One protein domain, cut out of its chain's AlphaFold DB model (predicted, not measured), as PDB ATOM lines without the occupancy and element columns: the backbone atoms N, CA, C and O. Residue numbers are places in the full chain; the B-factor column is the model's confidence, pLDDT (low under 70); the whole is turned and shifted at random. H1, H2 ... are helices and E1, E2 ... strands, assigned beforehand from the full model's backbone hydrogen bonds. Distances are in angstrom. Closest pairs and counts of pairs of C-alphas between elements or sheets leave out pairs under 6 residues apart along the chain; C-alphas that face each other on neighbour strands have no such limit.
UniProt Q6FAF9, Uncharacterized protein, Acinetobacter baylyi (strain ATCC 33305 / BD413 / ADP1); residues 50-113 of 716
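AT A GLANCE: This is residues 50 to 113 of the 716 residues of an uncharacterized protein of Acinetobacter baylyi (strain ATCC 33305 / BD413 / ADP1) (UniProt Q6FAF9). A small head, made of a three-stranded sheet with the short helix H2 over one face, has one helical arm sticking out of it: residues 50 to 60 of H1. After E3 the long stretch of residues 99 to 113, with no named element, loops out and folds back, and its residues 108 to 109 make a short strand-like pairing with residues 97 to 98 of E3. The printed part has 64 residues, in the order H1 E1 H2 E2 E3; the sheet, E1 E2 E3, is mixed. The class is mixed, helices and strands, though under half of the residues are in named elements. The whole is only just compact, close to loose, with a radius of gyration of the C-alphas of 12.4 A, and spans 41 by 25 by 22 A.

HOW THE PARTS SIT: The inner strand E2, residues 85 to 88, has the edge strands E1, residues 65 to 67, and E3, residues 95 to 98, as neighbours. E1 and E2 are parallel at 21 degrees, with N 87 and O 65 2.8 A apart, within hydrogen-bond range. E2 and E3 form an antiparallel hairpin at 141 degrees, with N 97 and O 86 2.7 A apart. H2, residues 70 to 75, is on the sheet at a height of 9.1 A, over E2 and slantwise to the strands, at 37 degrees to E2 on the local plane; it is only just not over E1, with 2 C-alphas falling there and 4 on E2. The closest C-alphas of H2 and E2 are those of Leu 70 and Val 88, 5.9 A apart. E1, H2 and E2 form a strand-helix-strand unit, two parallel neighbour strands with a helix between, with a right-handed crossover. H1, residues 50 to 61, is not on the sheet and is apart from H2, E2 and E3. In H1 and H2 every O i to N i+4 pair is within hydrogen-bond range.

IN THESE COORDINATES: H1 begins at C-alpha 50 (233.232, 356.350, 197.723) and measures 15.7 A. E1 measures 6.8 A, H2 8.6 A and E2 10.1 A. E3 measures 10.4 A and ends at C-alpha 98 (206.645, 352.868, 207.808).

THE WHOLE: The C-alphas farthest apart, of Val 50 and Thr 92, are 41.4 A apart. The printed part has no cut and no long link. Residues 54 to 55 and 57 to 64 have pLDDT under 70.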
ATOM      1  N   VAL A  50     233.883 356.875 196.517       75.50
ATOM      2  CA  VAL A  50     233.232 356.350 197.723       75.50
ATOM      3  C   VAL A  50     232.272 357.379 198.326       75.50
ATOM      4  O   VAL A  50     231.164 357.029 198.717       75.50
ATOM      5  N   TYR A  51     232.641 358.658 198.369       76.69
ATOM      6  CA  TYR A  51     231.782 359.758 198.796       76.69
ATOM      7  C   TYR A  51     230.605 359.932 197.842       76.69
ATOM      8  O   TYR A  51     229.477 360.082 198.301       76.69
ATOM      9  N   VAL A  52     230.838 359.880 196.526       75.62
ATOM     10  CA  VAL A  52     229.765 359.985 195.526       75.62
ATOM     11  C   VAL A  52     228.822 358.787 195.612       75.62
ATOM     12  O   VAL A  52     227.615 358.987 195.595       75.62
ATOM     13  N   GLU A  53     229.334 357.566 195.768       75.88
ATOM     14  CA  GLU A  53     228.534 356.348 195.937       75.88
ATOM     15  C   GLU A  53     227.769 356.345 197.262       75.88
ATOM     16  O   GLU A  53     226.592 355.996 197.274       75.88
ATOM     17  N   ASN A  54     228.373 356.812 198.359       69.62
ATOM     18  CA  ASN A  54     227.687 356.986 199.641       69.62
ATOM     19  C   ASN A  54     226.621 358.086 199.566       69.62
ATOM     20  O   ASN A  54     225.530 357.920 200.110       69.62
ATOM     21  N   ALA A  55     226.890 359.186 198.858       66.88
ATOM     22  CA  ALA A  55     225.908 360.233 198.605       66.88
ATOM     23  C   ALA A  55     224.752 359.696 197.742       66.88
ATOM     24  O   ALA A  55     223.594 359.860 198.119       66.88
ATOM     25  N   LEU A  56     225.029 358.973 196.653       70.56
ATOM     26  CA  LEU A  56     224.011 358.344 195.799       70.56
ATOM     27  C   LEU A  56     223.210 357.270 196.549       70.56
ATOM     28  O   LEU A  56     221.990 357.210 196.420       70.56
ATOM     29  N   SER A  57     223.879 356.465 197.374       61.84
ATOM     30  CA  SER A  57     223.269 355.481 198.272       61.84
ATOM     31  C   SER A  57     222.366 356.157 199.302       61.84
ATOM     32  O   SER A  57     221.253 355.694 199.537       61.84
ATOM     33  N   SER A  58     222.782 357.294 199.870       58.19
ATOM     34  CA  SER A  58     221.943 358.079 200.780       58.19
ATOM     35  C   SER A  58     220.735 358.703 200.069       58.19
ATOM     36  O   SER A  58     219.653 358.753 200.651       58.19
ATOM     37  N   PHE A  59     220.866 359.062 198.785       58.34
ATOM     38  CA  PHE A  59     219.741 359.467 197.936       58.34
ATOM     39  C   PHE A  59     218.794 358.299 197.625       58.34
ATOM     40  O   PHE A  59     217.587 358.508 197.592       58.34
ATOM     41  N   GLN A  60     219.303 357.076 197.451       54.91
ATOM     42  CA  GLN A  60     218.484 355.872 197.249       54.91
ATOM     43  C   GLN A  60     217.833 355.362 198.546       54.91
ATOM     44  O   GLN A  60     216.718 354.855 198.500       54.91
ATOM     45  N   ASN A  61     218.468 355.554 199.705       51.88
ATOM     46  CA  ASN A  61     217.885 355.265 201.021       51.88
ATOM     47  C   ASN A  61     216.908 356.359 201.494       51.88
ATOM     48  O   ASN A  61     216.069 356.095 202.353       51.88
ATOM     49  N   GLY A  62     216.989 357.565 200.923       52.31
ATOM     50  CA  GLY A  62     215.979 358.622 201.037       52.31
ATOM     51  C   GLY A  62     214.924 358.605 199.921       52.31
ATOM     52  O   GLY A  62     213.961 359.369 199.989       52.31
ATOM     53  N   ALA A  63     215.079 357.750 198.902       55.56
ATOM     54  CA  ALA A  63     214.109 357.591 197.826       55.56
ATOM     55  C   ALA A  63     212.928 356.752 198.321       55.56
ATOM     56  O   ALA A  63     213.094 355.666 198.872       55.56
ATOM     57  N   ILE A  64     211.723 357.280 198.125       60.31
ATOM     58  CA  ILE A  64     210.451 356.662 198.506       60.31
ATOM     59  C   ILE A  64     210.411 355.217 197.975       60.31
ATOM     60  O   ILE A  64     210.337 355.003 196.763       60.31
ATOM     61  N   LYS A  65     210.478 354.218 198.869       73.75
ATOM     62  CA  LYS A  65     210.314 352.810 198.481       73.75
ATOM     63  C   LYS A  65     208.844 352.576 198.148       73.75
ATOM     64  O   LYS A  65     207.989 352.751 199.012       73.75
ATOM     65  N   THR A  66     208.560 352.176 196.914       81.56
ATOM     66  CA  THR A  66     207.189 352.025 196.417       81.56
ATOM     67  C   THR A  66     206.887 350.563 196.103       81.56
ATOM     68  O   THR A  66     207.651 349.928 195.378       81.56
ATOM     69  N   TYR A  67     205.770 350.036 196.608       85.06
ATOM     70  CA  TYR A  67     205.338 348.652 196.379       85.06
ATOM     71  C   TYR A  67     203.929 348.608 195.767       85.06
ATOM     72  O   TYR A  67     203.069 349.406 196.151       85.06
ATOM     73  N   PRO A  68     203.640 347.658 194.857       84.62
ATOM     74  CA  PRO A  68     202.309 347.516 194.264       84.62
ATOM     75  C   PRO A  68     201.213 347.196 195.288       84.62
ATOM     76  O   PRO A  68     200.078 347.628 195.125       84.62
ATOM     77  N   THR A  69     201.538 346.444 196.345       89.56
ATOM     78  CA  THR A  69     200.579 346.021 197.381       89.56
ATOM     79  C   THR A  69     201.220 346.008 198.764       89.56
ATOM     80  O   THR A  69     202.431 345.814 198.896       89.56
ATOM     81  N   LEU A  70     200.411 346.123 199.820       90.00
ATOM     82  CA  LEU A  70     200.909 346.026 201.194       90.00
ATOM     83  C   LEU A  70     201.535 344.649 201.481       90.00
ATOM     84  O   LEU A  70     202.518 344.554 202.210       90.00
ATOM     85  N   ALA A  71     201.018 343.584 200.863       90.94
ATOM     86  CA  ALA A  71     201.575 342.238 200.992       90.94
ATOM     87  C   ALA A  71     203.012 342.144 200.452       90.94
ATOM     88  O   ALA A  71     203.879 341.579 201.116       90.94
ATOM     89  N   THR A  72     203.282 342.736 199.282       87.88
ATOM     90  CA  THR A  72     204.642 342.770 198.710       87.88
ATOM     91  C   THR A  72     205.590 343.641 199.534       87.88
ATOM     92  O   THR A  72     206.743 343.263 199.723       87.88
ATOM     93  N   ALA A  73     205.094 344.741 200.106       89.25
ATOM     94  CA  ALA A  73     205.862 345.586 201.020       89.25
ATOM     95  C   ALA A  73     206.207 344.872 202.342       89.25
ATOM     96  O   ALA A  73     207.336 344.954 202.822       89.25
ATOM     97  N   ASN A  74     205.256 344.124 202.914       91.44
ATOM     98  CA  ASN A  74     205.466 343.346 204.138       91.44
ATOM     99  C   ASN A  74     206.402 342.154 203.918       91.44
ATOM    100  O   ASN A  74     207.189 341.834 204.803       91.44
ATOM    101  N   ALA A  75     206.365 341.521 202.741       89.50
ATOM    102  CA  ALA A  75     207.305 340.459 202.393       89.50
ATOM    103  C   ALA A  75     208.764 340.954 202.353       89.50
ATOM    104  O   ALA A  75     209.674 340.198 202.688       89.50
ATOM    105  N   ASP A  76     208.985 342.228 202.013       87.19
ATOM    106  CA  ASP A  76     210.310 342.861 201.962       87.19
ATOM    107  C   ASP A  76     210.698 343.604 203.257       87.19
ATOM    108  O   ASP A  76     211.740 344.256 203.326       87.19
ATOM    109  N   ILE A  77     209.899 343.506 204.328       87.44
ATOM    110  CA  ILE A  77     210.080 344.301 205.557       87.44
ATOM    111  C   ILE A  77     211.430 344.090 206.255       87.44
ATOM    112  O   ILE A  77     211.921 344.982 206.956       87.44
ATOM    113  N   ALA A  78     212.060 342.929 206.059       83.94
ATOM    114  CA  ALA A  78     213.404 342.644 206.558       83.94
ATOM    115  C   ALA A  78     214.463 343.582 205.943       83.94
ATOM    116  O   ALA A  78     215.419 343.944 206.624       83.94
ATOM    117  N   ASN A  79     214.247 344.042 204.705       82.62
ATOM    118  CA  ASN A  79     215.135 344.938 203.954       82.62
ATOM    119  C   ASN A  79     214.719 346.420 204.054       82.62
ATOM    120  O   ASN A  79     215.275 347.291 203.374       82.62
ATOM    121  N   ILE A  80     213.716 346.735 204.877       82.94
ATOM    122  CA  ILE A  80     213.248 348.099 205.135       82.94
ATOM    123  C   ILE A  80     213.823 348.551 206.478       82.94
ATOM    124  O   ILE A  80     213.582 347.929 207.517       82.94
ATOM    125  N   ALA A  81     214.601 349.635 206.462       82.19
ATOM    126  CA  ALA A  81     215.163 350.207 207.678       82.19
ATOM    127  C   ALA A  81     214.059 350.824 208.552       82.19
ATOM    128  O   ALA A  81     213.024 351.283 208.058       82.19
ATOM    129  N   LEU A  82     214.285 350.840 209.867       84.00
ATOM    130  CA  LEU A  82     213.366 351.430 210.839       84.00
ATOM    131  C   LEU A  82     213.010 352.876 210.449       84.00
ATOM    132  O   LEU A  82     213.888 353.635 210.049       84.00
ATOM    133  N   ASN A  83     211.734 353.254 210.575       80.81
ATOM    134  CA  ASN A  83     211.209 354.594 210.263       80.81
ATOM    135  C   ASN A  83     211.355 355.054 208.798       80.81
ATOM    136  O   ASN A  83     211.154 356.231 208.504       80.81
ATOM    137  N   THR A  84     211.656 354.148 207.866       81.00
ATOM    138  CA  THR A  84     211.677 354.478 206.432       81.00
ATOM    139  C   THR A  84     210.252 354.626 205.901       81.00
ATOM    140  O   THR A  84     209.412 353.759 206.158       81.00
ATOM    141  N   LYS A  85     209.985 355.693 205.137       84.75
ATOM    142  CA  LYS A  85     208.715 355.893 204.425       84.75
ATOM    143  C   LYS A  85     208.593 354.908 203.257       84.75
ATOM    144  O   LYS A  85     209.485 354.822 202.414       84.75
ATOM    145  N   VAL A  86     207.462 354.218 203.193       87.69
ATOM    146  CA  VAL A  86     207.107 353.236 202.166       87.69
ATOM    147  C   VAL A  86     205.759 353.618 201.568       87.69
ATOM    148  O   VAL A  86     204.801 353.767 202.314       87.69
ATOM    149  N   SER A  87     205.646 353.749 200.250       88.00
ATOM    150  CA  SER A  87     204.371 354.049 199.588       88.00
ATOM    151  C   SER A  87     203.789 352.788 198.943       88.00
ATOM    152  O   SER A  87     204.456 352.094 198.176       88.00
ATOM    153  N   VAL A  88     202.537 352.467 199.259       89.38
ATOM    154  CA  VAL A  88     201.793 351.335 198.689       89.38
ATOM    155  C   VAL A  88     200.814 351.862 197.641       89.38
ATOM    156  O   VAL A  88     200.108 352.833 197.900       89.38
ATOM    157  N   LEU A  89     200.768 351.234 196.462       85.62
ATOM    158  CA  LEU A  89     200.001 351.732 195.307       85.62
ATOM    159  C   LEU A  89     198.637 351.062 195.089       85.62
ATOM    160  O   LEU A  89     197.895 351.475 194.203       85.62
ATOM    161  N   SER A  90     198.302 350.017 195.846       83.12
ATOM    162  CA  SER A  90     197.042 349.286 195.665       83.12
ATOM    163  C   SER A  90     195.829 350.162 195.969       83.12
ATOM    164  O   SER A  90     195.854 350.906 196.942       83.12
ATOM    165  N   GLU A  91     194.728 349.997 195.238       72.94
ATOM    166  CA  GLU A  91     193.489 350.760 195.473       72.94
ATOM    167  C   GLU A  91     192.898 350.550 196.878       72.94
ATOM    168  O   GLU A  91     192.314 351.463 197.453       72.94
ATOM    169  N   THR A  92     193.065 349.354 197.444       75.81
ATOM    170  CA  THR A  92     192.491 348.968 198.743       75.81
ATOM    171  C   THR A  92     193.352 349.421 199.923       75.81
ATOM    172  O   THR A  92     192.842 350.042 200.853       75.81
ATOM    173  N   ASP A  93     194.661 349.158 199.874       80.94
ATOM    174  CA  ASP A  93     195.598 349.445 200.974       80.94
ATOM    175  C   ASP A  93     196.545 350.621 200.681       80.94
ATOM    176  O   ASP A  93     197.528 350.823 201.388       80.94
ATOM    177  N   GLY A  94     196.292 351.404 199.635       81.88
ATOM    178  CA  GLY A  94     197.210 352.436 199.160       81.88
ATOM    179  C   GLY A  94     197.489 353.536 200.184       81.88
ATOM    180  O   GLY A  94     196.650 353.836 201.041       81.88
ATOM    181  N   GLY A  95     198.680 354.126 200.114       86.56
ATOM    182  CA  GLY A  95     199.115 355.225 200.979       86.56
ATOM    183  C   GLY A  95     200.510 355.023 201.559       86.56
ATOM    184  O   GLY A  95     201.238 354.103 201.185       86.56
ATOM    185  N   ASP A  96     200.882 355.900 202.484       89.38
ATOM    186  CA  ASP A  96     202.189 355.909 203.128       89.38
ATOM    187  C   ASP A  96     202.225 355.046 204.397       89.38
ATOM    188  O   ASP A  96     201.364 355.120 205.276       89.38
ATOM    189  N   TYR A  97     203.280 354.250 204.516       90.69
ATOM    190  CA  TYR A  97     203.562 353.295 205.580       90.69
ATOM    191  C   TYR A  97     204.997 353.471 206.087       90.69
ATOM    192  O   TYR A  97     205.832 354.105 205.442       90.69
ATOM    193  N   TYR A  98     205.298 352.908 207.251       89.38
ATOM    194  CA  TYR A  98     206.645 352.868 207.808       89.38
ATOM    195  C   TYR A  98     206.850 351.621 208.667       89.38
ATOM    196  O   TYR A  98     205.904 351.028 209.193       89.38
ATOM    197  N   LYS A  99     208.109 351.213 208.827       89.38
ATOM    198  CA  LYS A  99     208.478 350.149 209.765       89.38
ATOM    199  C   LYS A  99     208.594 350.739 211.170       89.38
ATOM    200  O   LYS A  99     209.503 351.528 211.416       89.38
ATOM    201  N   ALA A 100     207.674 350.378 212.064       86.56
ATOM    202  CA  ALA A 100     207.552 351.000 213.386       86.56
ATOM    203  C   ALA A 100     208.545 350.466 214.434       86.56
ATOM    204  O   ALA A 100     208.942 351.204 215.331       86.56
ATOM    205  N   THR A 101     208.964 349.202 214.327       87.81
ATOM    206  CA  THR A 101     209.953 348.573 215.222       87.81
ATOM    207  C   THR A 101     210.913 347.687 214.428       87.81
ATOM    208  O   THR A 101     210.602 347.264 213.313       87.81
ATOM    209  N   ALA A 102     212.106 347.417 214.974       83.88
ATOM    210  CA  ALA A 102     213.123 346.615 214.284       83.88
ATOM    211  C   ALA A 102     212.614 345.196 213.958       83.88
ATOM    212  O   ALA A 102     212.856 344.703 212.854       83.88
ATOM    213  N   ASP A 103     211.817 344.628 214.869       86.94
ATOM    214  CA  ASP A 103     211.249 343.275 214.795       86.94
ATOM    215  C   ASP A 103     209.849 343.224 214.152       86.94
ATOM    216  O   ASP A 103     209.172 342.196 214.208       86.94
ATOM    217  N   ALA A 104     209.371 344.329 213.564       86.06
ATOM    218  CA  ALA A 104     208.055 344.366 212.930       86.06
ATOM    219  C   ALA A 104     207.972 343.367 211.763       86.06
ATOM    220  O   ALA A 104     208.814 343.379 210.863       86.06
ATOM    221  N   THR A 105     206.920 342.545 211.759       86.81
ATOM    222  CA  THR A 105     206.589 341.606 210.672       86.81
ATOM    223  C   THR A 105     205.604 342.194 209.655       86.81
ATOM    224  O   THR A 105     205.350 341.586 208.618       86.81
ATOM    225  N   SER A 106     205.072 343.391 209.920       90.69
ATOM    226  CA  SER A 106     204.243 344.171 208.999       90.69
ATOM    227  C   SER A 106     204.483 345.679 209.150       90.69
ATOM    228  O   SER A 106     204.865 346.179 210.212       90.69
ATOM    229  N   LEU A 107     204.297 346.416 208.056       89.75
ATOM    230  CA  LEU A 107     204.422 347.863 208.001       89.75
ATOM    231  C   LEU A 107     203.200 348.525 208.637       89.75
ATOM    232  O   LEU A 107     202.059 348.092 208.473       89.75
ATOM    233  N   THR A 108     203.443 349.623 209.342       90.75
ATOM    234  CA  THR A 108     202.410 350.428 209.996       90.75
ATOM    235  C   THR A 108     202.005 351.577 209.082       90.75
ATOM    236  O   THR A 108     202.868 352.284 208.566       90.75
ATOM    237  N   LYS A 109     200.699 351.791 208.879       88.56
ATOM    238  CA  LYS A 109     200.213 352.920 208.072       88.56
ATOM    239  C   LYS A 109     200.520 354.241 208.778       88.56
ATOM    240  O   LYS A 109     200.265 354.382 209.976       88.56
ATOM    241  N   SER A 110     201.065 355.205 208.046       84.38
ATOM    242  CA  SER A 110     201.417 356.516 208.580       84.38
ATOM    243  C   SER A 110     200.159 357.298 208.981       84.38
ATOM    244  O   SER A 110     199.234 357.421 208.177       84.38
ATOM    245  N   PRO A 111     200.104 357.892 210.187       77.81
ATOM    246  CA  PRO A 111     199.085 358.888 210.533       77.81
ATOM    247  C   PRO A 111     199.170 360.164 209.677       77.81
ATOM    248  O   PRO A 111     198.223 360.942 209.637       77.81
ATOM    249  N   TYR A 112     200.311 360.380 209.013       75.69
ATOM    250  CA  TYR A 112     200.578 361.514 208.124       75.69
ATOM    251  C   TYR A 112     200.459 361.158 206.639       75.69
ATOM    252  O   TYR A 112     200.889 361.928 205.785       75.69
ATOM    253  N   ASP A 113     199.910 359.984 206.325       78.38
ATOM    254  CA  ASP A 113     199.541 359.623 204.959       78.38
ATOM    255  C   ASP A 113     198.530 360.641 204.418       78.38
ATOM    256  O   ASP A 113     197.492 360.866 205.038       78.38
TER     257      ASP A 113